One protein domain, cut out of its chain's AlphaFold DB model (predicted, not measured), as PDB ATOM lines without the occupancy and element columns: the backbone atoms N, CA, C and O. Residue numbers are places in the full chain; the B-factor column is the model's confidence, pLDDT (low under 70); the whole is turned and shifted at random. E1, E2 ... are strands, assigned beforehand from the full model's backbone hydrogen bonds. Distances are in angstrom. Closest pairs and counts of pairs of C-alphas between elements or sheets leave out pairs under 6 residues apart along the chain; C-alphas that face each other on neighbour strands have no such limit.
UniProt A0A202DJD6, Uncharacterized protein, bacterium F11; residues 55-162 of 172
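AT A GLANCE: This is residues 55 to 162 of the 172 residues of an uncharacterized protein of bacterium F11 (UniProt A0A202DJD6). Two twisted antiparallel sheets lie face to face as a sandwich, their strands running nearly in line, and the loop of residues 75 to 86 between E2 and E3 reaches beyond one end. One layer is E1 - E4 - E3 - E2 and the other E5 - E6 - E7 - E8 - E9. The 108 printed residues include nine named strands, E1 to E9 in chain order, and no named helix; the class is all strand. The whole is compact, with a radius of gyration of the C-alphas of 14.5 A and spans of 44 by 34 by 23 A.

IN THESE COORDINATES: E1, residues 55 to 57, begins at C-alpha 55 (-33.357, 30.529, 26.827). E2, residues 67 to 74, is 21.2 A long and bends by 53 degrees at residue 71. E3, residues 87 to 95, spans 25.5 A, and E4, residues 98 to 107, spans 26.6 A. E5 is residues 110 to 113, E6 123 to 129, E7 132 to 139, 21.7 A long, and E8 142 to 147. E9, residues 156 to 161, ends at C-alpha 161 (-27.093, 20.182, 23.998).

HOW THE PARTS SIT: E1 to E4 form a Greek key, with E2 E3 E4 a meander and E1 the antiparallel neighbour of E4: N 56 and O 99 are 2.7 A apart. Between the neighbour strands E2 and E3, N 72 and O 90 are within hydrogen-bond range at 2.8 A; between E4 and E3, N 100 and O 93 are within hydrogen-bond range at 2.8 A. E5 to E9 form a second meander, each strand the antiparallel neighbour of the one before, with N 128 and O 111 at 2.8 A, N 134 and O 127 at 2.8 A, N 142 and O 139 at 2.8 A, and N 143 and O 160 at 2.9 A. The facing parts of the sheets are 9.2 A centre to centre. The closest C-alphas of E2 and E6, Glu 70 and Asp 125, are 5.9 A apart; those of E4 and E9, Ile 104 and Val 157, 7.3 A. E1 is apart from E5 to E9.

THE WHOLE: The C-alphas farthest apart, those of Leu 82 and Glu 140, are 45.1 A apart. The printed part has no cut. The link E2 to E3 is long. Residues 76 to 83 and 114 to 121 have pLDDT under 70.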
ATOM      1  N   PRO A  55     -34.429  30.186  25.906       97.06
ATOM      2  CA  PRO A  55     -33.357  30.529  26.827       97.06
ATOM      3  C   PRO A  55     -33.768  31.679  27.753       97.06
ATOM      4  O   PRO A  55     -34.386  32.664  27.341       97.06
ATOM      5  N   ARG A  56     -33.354  31.587  29.011       96.56
ATOM      6  CA  ARG A  56     -33.576  32.579  30.058       96.56
ATOM      7  C   ARG A  56     -32.342  32.674  30.943       96.56
ATOM      8  O   ARG A  56     -31.754  31.669  31.316       96.56
ATOM      9  N   LYS A  57     -31.980  33.891  31.342       97.06
ATOM     10  CA  LYS A  57     -30.916  34.101  32.324       97.06
ATOM     11  C   LYS A  57     -31.407  33.789  33.741       97.06
ATOM     12  O   LYS A  57     -32.463  34.280  34.150       97.06
ATOM     13  N   LEU A  58     -30.633  33.003  34.483       94.38
ATOM     14  CA  LEU A  58     -30.875  32.708  35.892       94.38
ATOM     15  C   LEU A  58     -30.580  33.931  36.770       94.38
ATOM     16  O   LEU A  58     -29.702  34.741  36.471       94.38
ATOM     17  N   SER A  59     -31.294  34.051  37.890       93.88
ATOM     18  CA  SER A  59     -30.976  35.055  38.917       93.88
ATOM     19  C   SER A  59     -29.672  34.735  39.651       93.88
ATOM     20  O   SER A  59     -28.970  35.650  40.078       93.88
ATOM     21  N   HIS A  60     -29.341  33.447  39.764       92.50
ATOM     22  CA  HIS A  60     -28.112  32.936  40.354       92.50
ATOM     23  C   HIS A  60     -27.508  31.881  39.430       92.50
ATOM     24  O   HIS A  60     -28.211  30.977  38.988       92.50
ATOM     25  N   SER A  61     -26.214  32.010  39.138       92.81
ATOM     26  CA  SER A  61     -25.487  31.002  38.365       92.81
ATOM     27  C   SER A  61     -25.362  29.715  39.170       92.81
ATOM     28  O   SER A  61     -25.143  29.764  40.381       92.81
ATOM     29  N   LEU A  62     -25.432  28.582  38.479       92.00
ATOM     30  CA  LEU A  62     -24.964  27.308  39.011       92.00
ATOM     31  C   LEU A  62     -23.437  27.312  39.131       92.00
ATOM     32  O   LEU A  62     -22.751  28.080  38.440       92.00
ATOM     33  N   ASP A  63     -22.915  26.435  39.990       93.12
ATOM     34  CA  ASP A  63     -21.473  26.246  40.115       93.12
ATOM     35  C   ASP A  63     -20.869  25.767  38.780       93.12
ATOM     36  O   ASP A  63     -21.503  25.004  38.036       93.12
ATOM     37  N   PRO A  64     -19.631  26.184  38.450       91.50
ATOM     38  CA  PRO A  64     -18.983  25.791  37.206       91.50
ATOM     39  C   PRO A  64     -18.927  24.270  37.024       91.50
ATOM     40  O   PRO A  64     -18.505  23.531  37.911       91.50
ATOM     41  N   GLY A  65     -19.313  23.806  35.834       91.69
ATOM     42  CA  GLY A  65     -19.308  22.384  35.487       91.69
ATOM     43  C   GLY A  65     -20.538  21.606  35.955       91.69
ATOM     44  O   GLY A  65     -20.625  20.418  35.643       91.69
ATOM     45  N   LEU A  66     -21.482  22.235  36.664       92.56
ATOM     46  CA  LEU A  66     -22.750  21.611  37.038       92.56
ATOM     47  C   LEU A  66     -23.860  21.917  36.031       92.56
ATOM     48  O   LEU A  66     -23.877  22.968  35.381       92.56
ATOM     49  N   SER A  67     -24.804  20.987  35.947       94.12
ATOM     50  CA  SER A  67     -26.088  21.190  35.295       94.12
ATOM     51  C   SER A  67     -27.210  20.545  36.098       94.12
ATOM     52  O   SER A  67     -26.979  19.644  36.905       94.12
ATOM     53  N   GLU A  68     -28.424  21.030  35.877       93.69
ATOM     54  CA  GLU A  68     -29.654  20.504  36.457       93.69
ATOM     55  C   GLU A  68     -30.672  20.306  35.344       93.69
ATOM     56  O   GLU A  68     -30.720  21.093  34.398       93.69
ATOM     57  N   ALA A  69     -31.500  19.276  35.458       93.62
ATOM     58  CA  ALA A  69     -32.615  19.069  34.556       93.62
ATOM     59  C   ALA A  69     -33.777  18.443  35.331       93.62
ATOM     60  O   ALA A  69     -33.560  17.556  36.152       93.62
ATOM     61  N   GLU A  70     -34.988  18.929  35.093       94.12
ATOM     62  CA  GLU A  70     -36.202  18.459  35.765       94.12
ATOM     63  C   GLU A  70     -37.426  18.737  34.888       94.12
ATOM     64  O   GLU A  70     -37.396  19.580  33.978       94.12
ATOM     65  N   PHE A  71     -38.521  18.040  35.178       94.81
ATOM     66  CA  PHE A  71     -39.835  18.499  34.769       94.81
ATOM     67  C   PHE A  71     -40.352  19.567  35.738       94.81
ATOM     68  O   PHE A  71     -40.017  19.611  36.917       94.81
ATOM     69  N   ASP A  72     -41.195  20.444  35.220       93.31
ATOM     70  CA  ASP A  72     -41.916  21.446  35.983       93.31
ATOM     71  C   ASP A  72     -43.349  21.540  35.451       93.31
ATOM     72  O   ASP A  72     -43.658  21.200  34.304       93.31
ATOM     73  N   ILE A  73     -44.254  22.005  36.303       91.06
ATOM     74  CA  ILE A  73     -45.673  22.091  36.001       91.06
ATOM     75  C   ILE A  73     -46.068  23.557  35.926       91.06
ATOM     76  O   ILE A  73     -46.259  24.250  36.929       91.06
ATOM     77  N   ASN A  74     -46.311  24.023  34.705       89.75
ATOM     78  CA  ASN A  74     -46.877  25.342  34.493       89.75
ATOM     79  C   ASN A  74     -48.400  25.294  34.644       89.75
ATOM     80  O   ASN A  74     -49.152  25.172  33.673       89.75
ATOM     81  N   THR A  75     -48.861  25.439  35.886       83.06
ATOM     82  CA  THR A  75     -50.290  25.612  36.203       83.06
ATOM     83  C   THR A  75     -50.848  26.955  35.719       83.06
ATOM     84  O   THR A  75     -52.062  27.136  35.663       83.06
ATOM     85  N   GLY A  76     -49.984  27.880  35.285       60.62
ATOM     86  CA  GLY A  76     -50.379  28.912  34.338       60.62
ATOM     87  C   GLY A  76     -50.965  30.192  34.894       60.62
ATOM     88  O   GLY A  76     -51.523  30.931  34.095       60.62
ATOM     89  N   GLY A  77     -50.900  30.463  36.199       58.66
ATOM     90  CA  GLY A  77     -51.389  31.734  36.764       58.66
ATOM     91  C   GLY A  77     -52.897  31.992  36.604       58.66
ATOM     92  O   GLY A  77     -53.412  32.964  37.147       58.66
ATOM     93  N   ASP A  78     -53.626  31.094  35.942       54.72
ATOM     94  CA  ASP A  78     -55.038  31.247  35.598       54.72
ATOM     95  C   ASP A  78     -55.972  30.663  36.665       54.72
ATOM     96  O   ASP A  78     -57.177  30.554  36.453       54.72
ATOM     97  N   GLN A  79     -55.457  30.366  37.863       52.00
ATOM     98  CA  GLN A  79     -56.318  30.032  39.005       52.00
ATOM     99  C   GLN A  79     -57.285  31.173  39.369       52.00
ATOM    100  O   GLN A  79     -58.316  30.918  39.985       52.00
ATOM    101  N   MET A  80     -56.982  32.417  38.968       54.69
ATOM    102  CA  MET A  80     -57.851  33.590  39.157       54.69
ATOM    103  C   MET A  80     -58.582  34.043  37.881       54.69
ATOM    104  O   MET A  80     -59.353  35.002  37.912       54.69
ATOM    105  N   SER A  81     -58.350  33.376  36.753       59.72
ATOM    106  CA  SER A  81     -58.962  33.685  35.461       59.72
ATOM    107  C   SER A  81     -60.278  32.934  35.301       59.72
ATOM    108  O   SER A  81     -60.427  31.782  35.702       59.72
ATOM    109  N   LEU A  82     -61.261  33.577  34.666       60.94
ATOM    110  CA  LEU A  82     -62.520  32.922  34.293       60.94
ATOM    111  C   LEU A  82     -62.321  31.839  33.216       60.94
ATOM    112  O   LEU A  82     -63.238  31.060  32.950       60.94
ATOM    113  N   ARG A  83     -61.149  31.788  32.571       67.88
ATOM    114  CA  ARG A  83     -60.814  30.808  31.538       67.88
ATOM    115  C   ARG A  83     -59.962  29.709  32.154       67.88
ATOM    116  O   ARG A  83     -58.841  29.938  32.583       67.88
ATOM    117  N   ARG A  84     -60.491  28.486  32.164       71.38
ATOM    118  CA  ARG A  84     -59.695  27.313  32.527       71.38
ATOM    119  C   ARG A  84     -58.761  26.984  31.367       71.38
ATOM    120  O   ARG A  84     -59.232  26.729  30.260       71.38
ATOM    121  N   VAL A  85     -57.461  26.966  31.627       83.50
ATOM    122  CA  VAL A  85     -56.426  26.533  30.681       83.50
ATOM    123  C   VAL A  85     -55.798  25.254  31.219       83.50
ATOM    124  O   VAL A  85     -55.653  25.093  32.429       83.50
ATOM    125  N   GLN A  86     -55.454  24.330  30.326       88.25
ATOM    126  CA  GLN A  86     -54.750  23.101  30.686       88.25
ATOM    127  C   GLN A  86     -53.376  23.401  31.316       88.25
ATOM    128  O   GLN A  86     -52.734  24.423  31.019       88.25
ATOM    129  N   ALA A  87     -52.926  22.504  32.193       89.56
ATOM    130  CA  ALA A  87     -51.589  22.576  32.765       89.56
ATOM    131  C   ALA A  87     -50.555  22.327  31.659       89.56
ATOM    132  O   ALA A  87     -50.742  21.452  30.817       89.56
ATOM    133  N   GLY A  88     -49.483  23.115  31.642       92.38
ATOM    134  CA  GLY A  88     -48.347  22.849  30.766       92.38
ATOM    135  C   GLY A  88     -47.381  21.895  31.441       92.38
ATOM    136  O   GLY A  88     -46.902  22.216  32.529       92.38
ATOM    137  N   LEU A  89     -47.073  20.773  30.791       95.19
ATOM    138  CA  LEU A  89     -45.887  20.006  31.142       95.19
ATOM    139  C   LEU A  89     -44.683  20.730  30.547       95.19
ATOM    140  O   LEU A  89     -44.599  20.927  29.331       95.19
ATOM    141  N   VAL A  90     -43.784  21.155  31.418       95.06
ATOM    142  CA  VAL A  90     -42.583  21.891  31.058       95.06
ATOM    143  C   VAL A  90     -41.389  21.024  31.399       95.06
ATOM    144  O   VAL A  90     -41.371  20.403  32.454       95.06
ATOM    145  N   PHE A  91     -40.385  20.987  30.538       94.94
ATOM    146  CA  PHE A  91     -39.064  20.537  30.961       94.94
ATOM    147  C   PHE A  91     -38.117  21.727  30.970       94.94
ATOM    148  O   PHE A  91     -38.300  22.704  30.226       94.94
ATOM    149  N   LEU A  92     -37.113  21.647  31.832       95.56
ATOM    150  CA  LEU A  92     -36.088  22.663  31.930       95.56
ATOM    151  C   LEU A  92     -34.707  22.045  32.108       95.56
ATOM    152  O   LEU A  92     -34.560  20.971  32.687       95.56
ATOM    153  N   VAL A  93     -33.700  22.747  31.599       96.12
ATOM    154  CA  VAL A  93     -32.283  22.415  31.756       96.12
ATOM    155  C   VAL A  93     -31.543  23.684  32.149       96.12
ATOM    156  O   VAL A  93     -31.673  24.716  31.492       96.12
ATOM    157  N   ARG A  94     -30.764  23.618  33.224       96.19
ATOM    158  CA  ARG A  94     -29.965  24.726  33.746       96.19
ATOM    159  C   ARG A  94     -28.491  24.364  33.692       96.19
ATOM    160  O   ARG A  94     -28.108  23.271  34.092       96.19
ATOM    161  N   PHE A  95     -27.660  25.290  33.241       95.62
ATOM    162  CA  PHE A  95     -26.204  25.208  33.347       95.62
ATOM    163  C   PHE A  95     -25.625  26.619  33.311       95.62
ATOM    164  O   PHE A  95     -26.147  27.491  32.615       95.62
ATOM    165  N   GLN A  96     -24.531  26.846  34.044       94.25
ATOM    166  CA  GLN A  96     -23.926  28.178  34.170       94.25
ATOM    167  C   GLN A  96     -24.972  29.210  34.645       94.25
ATOM    168  O   GLN A  96     -25.648  28.976  35.647       94.25
ATOM    169  N   ASP A  97     -25.138  30.330  33.938       96.31
ATOM    170  CA  ASP A  97     -26.124  31.374  34.225       96.31
ATOM    171  C   ASP A  97     -27.394  31.276  33.361       96.31
ATOM    172  O   ASP A  97     -28.172  32.232  33.309       96.31
ATOM    173  N   MET A  98     -27.625  30.135  32.704       97.38
ATOM    174  CA  MET A  98     -28.716  29.943  31.747       97.38
ATOM    175  C   MET A  98     -29.680  28.830  32.172       97.38
ATOM    176  O   MET A  98     -29.281  27.761  32.625       97.38
ATOM    177  N   GLU A  99     -30.967  29.089  31.969       97.25
ATOM    178  CA  GLU A  99     -32.070  28.134  31.996       97.25
ATOM    179  C   GLU A  99     -32.653  28.053  30.591       97.25
ATOM    180  O   GLU A  99     -32.966  29.069  29.975       97.25
ATOM    181  N   TYR A 100     -32.835  26.846  30.091       97.62
ATOM    182  CA  TYR A 100     -33.582  26.579  28.876       97.62
ATOM    183  C   TYR A 100     -34.858  25.869  29.276       97.62
ATOM    184  O   TYR A 100     -34.814  24.895  30.024       97.62
ATOM    185  N   ARG A 101     -35.992  26.367  28.799       96.31
ATOM    186  CA  ARG A 101     -37.310  25.898  29.219       96.31
ATOM    187  C   ARG A 101     -38.206  25.701  28.014       96.31
ATOM    188  O   ARG A 101     -38.226  26.556  27.133       96.31
ATOM    189  N   GLN A 102     -38.982  24.626  27.994       97.31
ATOM    190  CA  GLN A 102     -39.943  24.386  26.923       97.31
ATOM    191  C   GLN A 102     -41.205  23.726  27.466       97.31
ATOM    192  O   GLN A 102     -41.144  22.715  28.169       97.31
ATOM    193  N   THR A 103     -42.360  24.273  27.107       96.06
ATOM    194  CA  THR A 103     -43.650  23.608  27.277       96.06
ATOM    195  C   THR A 103     -43.791  22.547  26.193       96.06
ATOM    196  O   THR A 103     -43.865  22.898  25.019       96.06
ATOM    197  N   ILE A 104     -43.834  21.271  26.575       95.88
ATOM    198  CA  ILE A 104     -43.807  20.121  25.651       95.88
ATOM    199  C   ILE A 104     -45.153  19.417  25.485       95.88
ATOM    200  O   ILE A 104     -45.378  18.763  24.469       95.88
ATOM    201  N   ASP A 105     -46.070  19.547  26.446       95.31
ATOM    202  CA  ASP A 105     -47.444  19.063  26.293       95.31
ATOM    203  C   ASP A 105     -48.423  19.899  27.135       95.31
ATOM    204  O   ASP A 105     -48.041  20.669  28.021       95.31
ATOM    205  N   SER A 106     -49.707  19.751  26.823       93.94
ATOM    206  CA  SER A 106     -50.831  20.418  27.470       93.94
ATOM    207  C   SER A 106     -51.788  19.367  28.030       93.94
ATOM    208  O   SER A 106     -52.398  18.617  27.267       93.94
ATOM    209  N   CYS A 107     -51.935  19.335  29.355       90.94
ATOM    210  CA  CYS A 107     -52.526  18.222  30.100       90.94
ATOM    211  C   CYS A 107     -53.754  18.660  30.906       90.94
ATOM    212  O   CYS A 107     -53.793  19.763  31.464       90.94
ATOM    213  N   ASN A 108     -54.752  17.784  31.031       87.94
ATOM    214  CA  ASN A 108     -55.832  17.967  32.007       87.94
ATOM    215  C   ASN A 108     -55.397  17.509  33.403       87.94
ATOM    216  O   ASN A 108     -55.733  18.155  34.392       87.94
ATOM    217  N   GLY A 109     -54.662  16.398  33.468       83.75
ATOM    218  CA  GLY A 109     -54.018  15.883  34.670       83.75
ATOM    219  C   GLY A 109     -52.511  15.817  34.471       83.75
ATOM    220  O   GLY A 109     -52.040  15.422  33.409       83.75
ATOM    221  N   VAL A 110     -51.755  16.209  35.488       85.94
ATOM    222  CA  VAL A 110     -50.293  16.164  35.459       85.94
ATOM    223  C   VAL A 110     -49.785  15.526  36.740       85.94
ATOM    224  O   VAL A 110     -50.311  15.789  37.825       85.94
ATOM    225  N   GLY A 111     -48.795  14.657  36.600       84.25
ATOM    226  CA  GLY A 111     -48.074  14.048  37.707       84.25
ATOM    227  C   GLY A 111     -46.583  14.211  37.476       84.25
ATOM    228  O   GLY A 111     -46.126  14.136  36.341       84.25
ATOM    229  N   GLN A 112     -45.832  14.428  38.546       81.69
ATOM    230  CA  GLN A 112     -44.377  14.375  38.515       81.69
ATOM    231  C   GLN A 112     -43.937  13.302  39.495       81.69
ATOM    232  O   GLN A 112     -44.507  13.167  40.582       81.69
ATOM    233  N   GLY A 113     -42.974  12.502  39.076       74.44
ATOM    234  CA  GLY A 113     -42.434  11.426  39.872       74.44
ATOM    235  C   GLY A 113     -40.958  11.299  39.588       74.44
ATOM    236  O   GLY A 113     -40.492  11.497  38.481       74.44
ATOM    237  N   THR A 114     -40.215  10.934  40.605       67.94
ATOM    238  CA  THR A 114     -38.785  10.752  40.472       67.94
ATOM    239  C   THR A 114     -38.508   9.407  39.784       67.94
ATOM    240  O   THR A 114     -39.023   8.375  40.229       67.94
ATOM    241  N   ALA A 115     -37.745   9.406  38.683       64.12
ATOM    242  CA  ALA A 115     -37.460   8.210  37.885       64.12
ATOM    243  C   ALA A 115     -36.555   7.233  38.663       64.12
ATOM    244  O   ALA A 115     -35.337   7.259  38.560       64.12
ATOM    245  N   LEU A 116     -37.149   6.366  39.482       56.66
ATOM    246  CA  LEU A 116     -36.433   5.326  40.236       56.66
ATOM    247  C   LEU A 116     -36.409   3.976  39.508       56.66
ATOM    248  O   LEU A 116     -36.241   2.945  40.160       56.66
ATOM    249  N   ARG A 117     -36.648   3.928  38.188       49.84
ATOM    250  CA  ARG A 117     -37.082   2.653  37.609       49.84
ATOM    251  C   ARG A 117     -35.985   1.597  37.497       49.84
ATOM    252  O   ARG A 117     -36.334   0.441  37.670       49.84
ATOM    253  N   ASP A 118     -34.703   1.949  37.368       53.84
ATOM    254  CA  ASP A 118     -33.645   0.926  37.227       53.84
ATOM    255  C   ASP A 118     -32.254   1.302  37.782       53.84
ATOM    256  O   ASP A 118     -31.251   0.688  37.417       53.84
ATOM    257  N   ASN A 119     -32.142   2.284  38.690       52.47
ATOM    258  CA  ASN A 119     -30.847   2.693  39.276       52.47
ATOM    259  C   ASN A 119     -29.787   3.116  38.233       52.47
ATOM    260  O   ASN A 119     -28.590   3.140  38.524       52.47
ATOM    261  N   THR A 120     -30.204   3.433  37.006       60.16
ATOM    262  CA  THR A 120     -29.287   3.931  35.985       60.16
ATOM    263  C   THR A 120     -29.155   5.436  36.173       60.16
ATOM    264  O   THR A 120     -30.145   6.155  36.145       60.16
ATOM    265  N   GLU A 121     -27.926   5.935  36.334       64.00
ATOM    266  CA  GLU A 121     -27.605   7.374  36.474       64.00
ATOM    267  C   GLU A 121     -28.050   8.233  35.266       64.00
ATOM    268  O   GLU A 121     -27.795   9.433  35.206       64.00
ATOM    269  N   ARG A 122     -28.680   7.598  34.274       76.81
ATOM    270  CA  ARG A 122     -29.085   8.145  32.988       76.81
ATOM    271  C   ARG A 122     -30.480   8.766  33.027       76.81
ATOM    272  O   ARG A 122     -30.711   9.757  32.337       76.81
ATOM    273  N   GLU A 123     -31.403   8.169  33.774       84.12
ATOM    274  CA  GLU A 123     -32.778   8.653  33.916       84.12
ATOM    275  C   GLU A 123     -32.840   9.635  35.082       84.12
ATOM    276  O   GLU A 123     -32.528   9.293  36.220       84.12
ATOM    277  N   ILE A 124     -33.198  10.880  34.785       84.50
ATOM    278  CA  ILE A 124     -33.127  11.984  35.744       84.50
ATOM    279  C   ILE A 124     -34.472  12.170  36.438       84.50
ATOM    280  O   ILE A 124     -34.545  12.276  37.659       84.50
ATOM    281  N   ASP A 125     -35.537  12.241  35.641       89.19
ATOM    282  CA  ASP A 125     -36.868  12.612  36.103       89.19
ATOM    283  C   ASP A 125     -37.950  11.991  35.215       89.19
ATOM    284  O   ASP A 125     -37.701  11.592  34.069       89.19
ATOM    285  N   TYR A 126     -39.159  11.911  35.758       90.81
ATOM    286  CA  TYR A 126     -40.312  11.310  35.112       90.81
ATOM    287  C   TYR A 126     -41.567  12.168  35.314       90.81
ATOM    288  O   TYR A 126     -41.845  12.706  36.387       90.81
ATOM    289  N   ALA A 127     -42.376  12.277  34.267       93.12
ATOM    290  CA  ALA A 127     -43.631  13.002  34.328       93.12
ATOM    291  C   ALA A 127     -44.760  12.270  33.610       93.12
ATOM    292  O   ALA A 127     -44.572  11.519  32.658       93.12
ATOM    293  N   LEU A 128     -45.973  12.538  34.077       92.56
ATOM    294  CA  LEU A 128     -47.224  12.078  33.505       92.56
ATOM    295  C   LEU A 128     -48.019  13.275  33.007       92.56
ATOM    296  O   LEU A 128     -48.228  14.241  33.739       92.56
ATOM    297  N   CYS A 129     -48.523  13.169  31.784       92.38
ATOM    298  CA  CYS A 129     -49.466  14.111  31.199       92.38
ATOM    299  C   CYS A 129     -50.675  13.326  30.691       92.38
ATOM    300  O   CYS A 129     -50.604  12.623  29.680       92.38
ATOM    301  N   ASP A 130     -51.785  13.427  31.418       90.38
ATOM    302  CA  ASP A 130     -52.969  12.584  31.273       90.38
ATOM    303  C   ASP A 130     -52.638  11.081  31.407       90.38
ATOM    304  O   ASP A 130     -52.550  10.563  32.518       90.38
ATOM    305  N   HIS A 131     -52.445  10.385  30.284       87.88
ATOM    306  CA  HIS A 131     -52.099   8.956  30.215       87.88
ATOM    307  C   HIS A 131     -50.782   8.694  29.476       87.88
ATOM    308  O   HIS A 131     -50.473   7.546  29.173       87.88
ATOM    309  N   LYS A 132     -50.048   9.757  29.133       92.88
ATOM    310  CA  LYS A 132     -48.747   9.678  28.469       92.88
ATOM    311  C   LYS A 132     -47.644   9.815  29.498       92.88
ATOM    312  O   LYS A 132     -47.749  10.636  30.416       92.88
ATOM    313  N   GLU A 133     -46.583   9.065  29.276       93.31
ATOM    314  CA  GLU A 133     -45.381   9.089  30.097       93.31
ATOM    315  C   GLU A 133     -44.313   9.946  29.422       93.31
ATOM    316  O   GLU A 133     -44.186   9.954  28.199       93.31
ATOM    317  N   TYR A 134     -43.550  10.680  30.219       94.88
ATOM    318  CA  TYR A 134     -42.448  11.511  29.763       94.88
ATOM    319  C   TYR A 134     -41.218  11.210  30.604       94.88
ATOM    320  O   TYR A 134     -41.285  11.175  31.832       94.88
ATOM    321  N   TRP A 135     -40.096  11.014  29.927       93.31
ATOM    322  CA  TRP A 135     -38.844  10.586  30.534       93.31
ATOM    323  C   TRP A 135     -37.752  11.585  30.201       93.31
ATOM    324  O   TRP A 135     -37.543  11.906  29.029       93.31
ATOM    325  N   LEU A 136     -37.059  12.064  31.228       92.56
ATOM    326  CA  LEU A 136     -35.916  12.951  31.085       92.56
ATOM    327  C   LEU A 136     -34.636  12.126  31.204       92.56
ATOM    328  O   LEU A 136     -34.353  11.552  32.256       92.56
ATOM    329  N   VAL A 137     -33.878  12.046  30.116       92.00
ATOM    330  CA  VAL A 137     -32.727  11.146  29.998       92.00
ATOM    331  C   VAL A 137     -31.496  11.947  29.594       92.00
ATOM    332  O   VAL A 137     -31.543  12.717  28.631       92.00
ATOM    333  N   THR A 138     -30.378  11.732  30.287       89.94
ATOM    334  CA  THR A 138     -29.082  12.254  29.845       89.94
ATOM    335  C   THR A 138     -28.364  11.247  28.959       89.94
ATOM    336  O   THR A 138     -28.134  10.101  29.337       89.94
ATOM    337  N   GLU A 139     -27.938  11.676  27.777       87.69
ATOM    338  CA  GLU A 139     -27.139  10.864  26.865       87.69
ATOM    339  C   GLU A 139     -25.939  11.656  26.381       87.69
ATOM    340  O   GLU A 139     -26.104  12.675  25.715       87.69
ATOM    341  N   GLU A 140     -24.735  11.175  26.687       85.75
ATOM    342  CA  GLU A 140     -23.478  11.840  26.334       85.75
ATOM    343  C   GLU A 140     -23.430  13.284  26.864       85.75
ATOM    344  O   GLU A 140     -23.056  13.523  28.011       85.75
ATOM    345  N   ARG A 141     -23.825  14.244  26.024       91.25
ATOM    346  CA  ARG A 141     -23.891  15.679  26.297       91.25
ATOM    347  C   ARG A 141     -25.234  16.276  25.903       91.25
ATOM    348  O   ARG A 141     -25.313  17.442  25.541       91.25
ATOM    349  N   LYS A 142     -26.289  15.477  25.931       94.25
ATOM    350  CA  LYS A 142     -27.644  15.904  25.616       94.25
ATOM    351  C   LYS A 142     -28.557  15.552  26.767       94.25
ATOM    352  O   LYS A 142     -28.480  14.448  27.299       94.25
ATOM    353  N   VAL A 143     -29.454  16.465  27.094       94.50
ATOM    354  CA  VAL A 143     -30.648  16.140  27.869       94.50
ATOM    355  C   VAL A 143     -31.784  15.976  26.875       94.50
ATOM    356  O   VAL A 143     -32.052  16.885  26.088       94.50
ATOM    357  N   ARG A 144     -32.420  14.808  26.872       95.81
ATOM    358  CA  ARG A 144     -33.505  14.471  25.953       95.81
ATOM    359  C   ARG A 144     -34.776  14.165  26.714       95.81
ATOM    360  O   ARG A 144     -34.741  13.538  27.771       95.81
ATOM    361  N   VAL A 145     -35.891  14.573  26.124       95.56
ATOM    362  CA  VAL A 145     -37.222  14.197  26.581       95.56
ATOM    363  C   VAL A 145     -37.789  13.160  25.631       95.56
ATOM    364  O   VAL A 145     -38.006  13.447  24.451       95.56
ATOM    365  N   TYR A 146     -38.076  11.983  26.168       95.62
ATOM    366  CA  TYR A 146     -38.771  10.910  25.471       95.62
ATOM    367  C   TYR A 146     -40.230  10.869  25.898       95.62
ATOM    368  O   TYR A 146     -40.553  11.117  27.061       95.62
ATOM    369  N   LYS A 147     -41.106  10.527  24.960       94.38
ATOM    370  CA  LYS A 147     -42.536  10.361  25.194       94.38
ATOM    371  C   LYS A 147     -42.932   8.900  25.031       94.38
ATOM    372  O   LYS A 147     -42.596   8.283  24.032       94.38
ATOM    373  N   ASP A 148     -43.692   8.368  25.975       89.12
ATOM    374  CA  ASP A 148     -44.219   6.998  26.032       89.12
ATOM    375  C   ASP A 148     -43.155   5.875  26.132       89.12
ATOM    376  O   ASP A 148     -43.403   4.883  26.810       89.12
ATOM    377  N   ASP A 149     -41.971   6.006  25.517       83.88
ATOM    378  CA  ASP A 149     -40.894   4.999  25.553       83.88
ATOM    379  C   ASP A 149     -39.486   5.641  25.504       83.88
ATOM    380  O   ASP A 149     -39.112   6.174  24.452       83.88
ATOM    381  N   PRO A 150     -38.673   5.568  26.583       79.81
ATOM    382  CA  PRO A 150     -37.320   6.135  26.637       79.81
ATOM    383  C   PRO A 150     -36.270   5.377  25.809       79.81
ATOM    384  O   PRO A 150     -35.149   5.859  25.646       79.81
ATOM    385  N   HIS A 151     -36.592   4.195  25.278       83.00
ATOM    386  CA  HIS A 151     -35.674   3.394  24.463       83.00
ATOM    387  C   HIS A 151     -35.922   3.539  22.957       83.00
ATOM    388  O   HIS A 151     -35.131   3.045  22.149       83.00
ATOM    389  N   ASN A 152     -36.993   4.232  22.565       86.06
ATOM    390  CA  ASN A 152     -37.323   4.484  21.171       86.06
ATOM    391  C   ASN A 152     -36.875   5.898  20.752       86.06
ATOM    392  O   ASN A 152     -37.512   6.876  21.136       86.06
ATOM    393  N   PRO A 153     -35.850   6.054  19.896       83.38
ATOM    394  CA  PRO A 153     -35.370   7.375  19.479       83.38
ATOM    395  C   PRO A 153     -36.411   8.184  18.693       83.38
ATOM    396  O   PRO A 153     -36.346   9.408  18.672       83.38
ATOM    397  N   ASN A 154     -37.407   7.536  18.080       89.69
ATOM    398  CA  ASN A 154     -38.492   8.245  17.393       89.69
ATOM    399  C   ASN A 154     -39.505   8.876  18.361       89.69
ATOM    400  O   ASN A 154     -40.453   9.518  17.916       89.69
ATOM    401  N   SER A 155     -39.337   8.661  19.667       92.00
ATOM    402  CA  SER A 155     -40.196   9.210  20.712       92.00
ATOM    403  C   SER A 155     -39.629  10.489  21.347       92.00
ATOM    404  O   SER A 155     -40.255  11.068  22.236       92.00
ATOM    405  N   ILE A 156     -38.464  10.955  20.875       94.75
ATOM    406  CA  ILE A 156     -37.853  12.204  21.329       94.75
ATOM    407  C   ILE A 156     -38.752  13.373  20.922       94.75
ATOM    408  O   ILE A 156     -39.001  13.601  19.738       94.75
ATOM    409  N   VAL A 157     -39.220  14.128  21.911       95.50
ATOM    410  CA  VAL A 157     -40.048  15.327  21.705       95.50
ATOM    411  C   VAL A 157     -39.275  16.620  21.927       95.50
ATOM    412  O   VAL A 157     -39.715  17.673  21.474       95.50
ATOM    413  N   SER A 158     -38.135  16.553  22.615       96.44
ATOM    414  CA  SER A 158     -37.212  17.675  22.734       96.44
ATOM    415  C   SER A 158     -35.806  17.231  23.131       96.44
ATOM    416  O   SER A 158     -35.618  16.171  23.733       96.44
ATOM    417  N   GLU A 159     -34.820  18.062  22.806       95.94
ATOM    418  CA  GLU A 159     -33.429  17.884  23.190       95.94
ATOM    419  C   GLU A 159     -32.738  19.221  23.473       95.94
ATOM    420  O   GLU A 159     -33.068  20.253  22.887       95.94
ATOM    421  N   ILE A 160     -31.746  19.184  24.364       96.19
ATOM    422  CA  ILE A 160     -30.848  20.302  24.650       96.19
ATOM    423  C   ILE A 160     -29.414  19.792  24.715       96.19
ATOM    424  O   ILE A 160     -29.111  18.869  25.474       96.19
ATOM    425  N   ASP A 161     -28.531  20.428  23.947       95.19
ATOM    426  CA  ASP A 161     -27.093  20.182  23.998       95.19
ATOM    427  C   ASP A 161     -26.459  20.877  25.213       95.19
ATOM    428  O   ASP A 161     -26.637  22.073  25.448       95.19
ATOM    429  N   LEU A 162     -25.665  20.122  25.967       94.12
ATOM    430  CA  LEU A 162     -24.819  20.617  27.044       94.12
ATOM    431  C   LEU A 162     -23.460  21.049  26.470       94.12
ATOM    432  O   LEU A 162     -22.846  20.290  25.705       94.12
TER     433      LEU A 162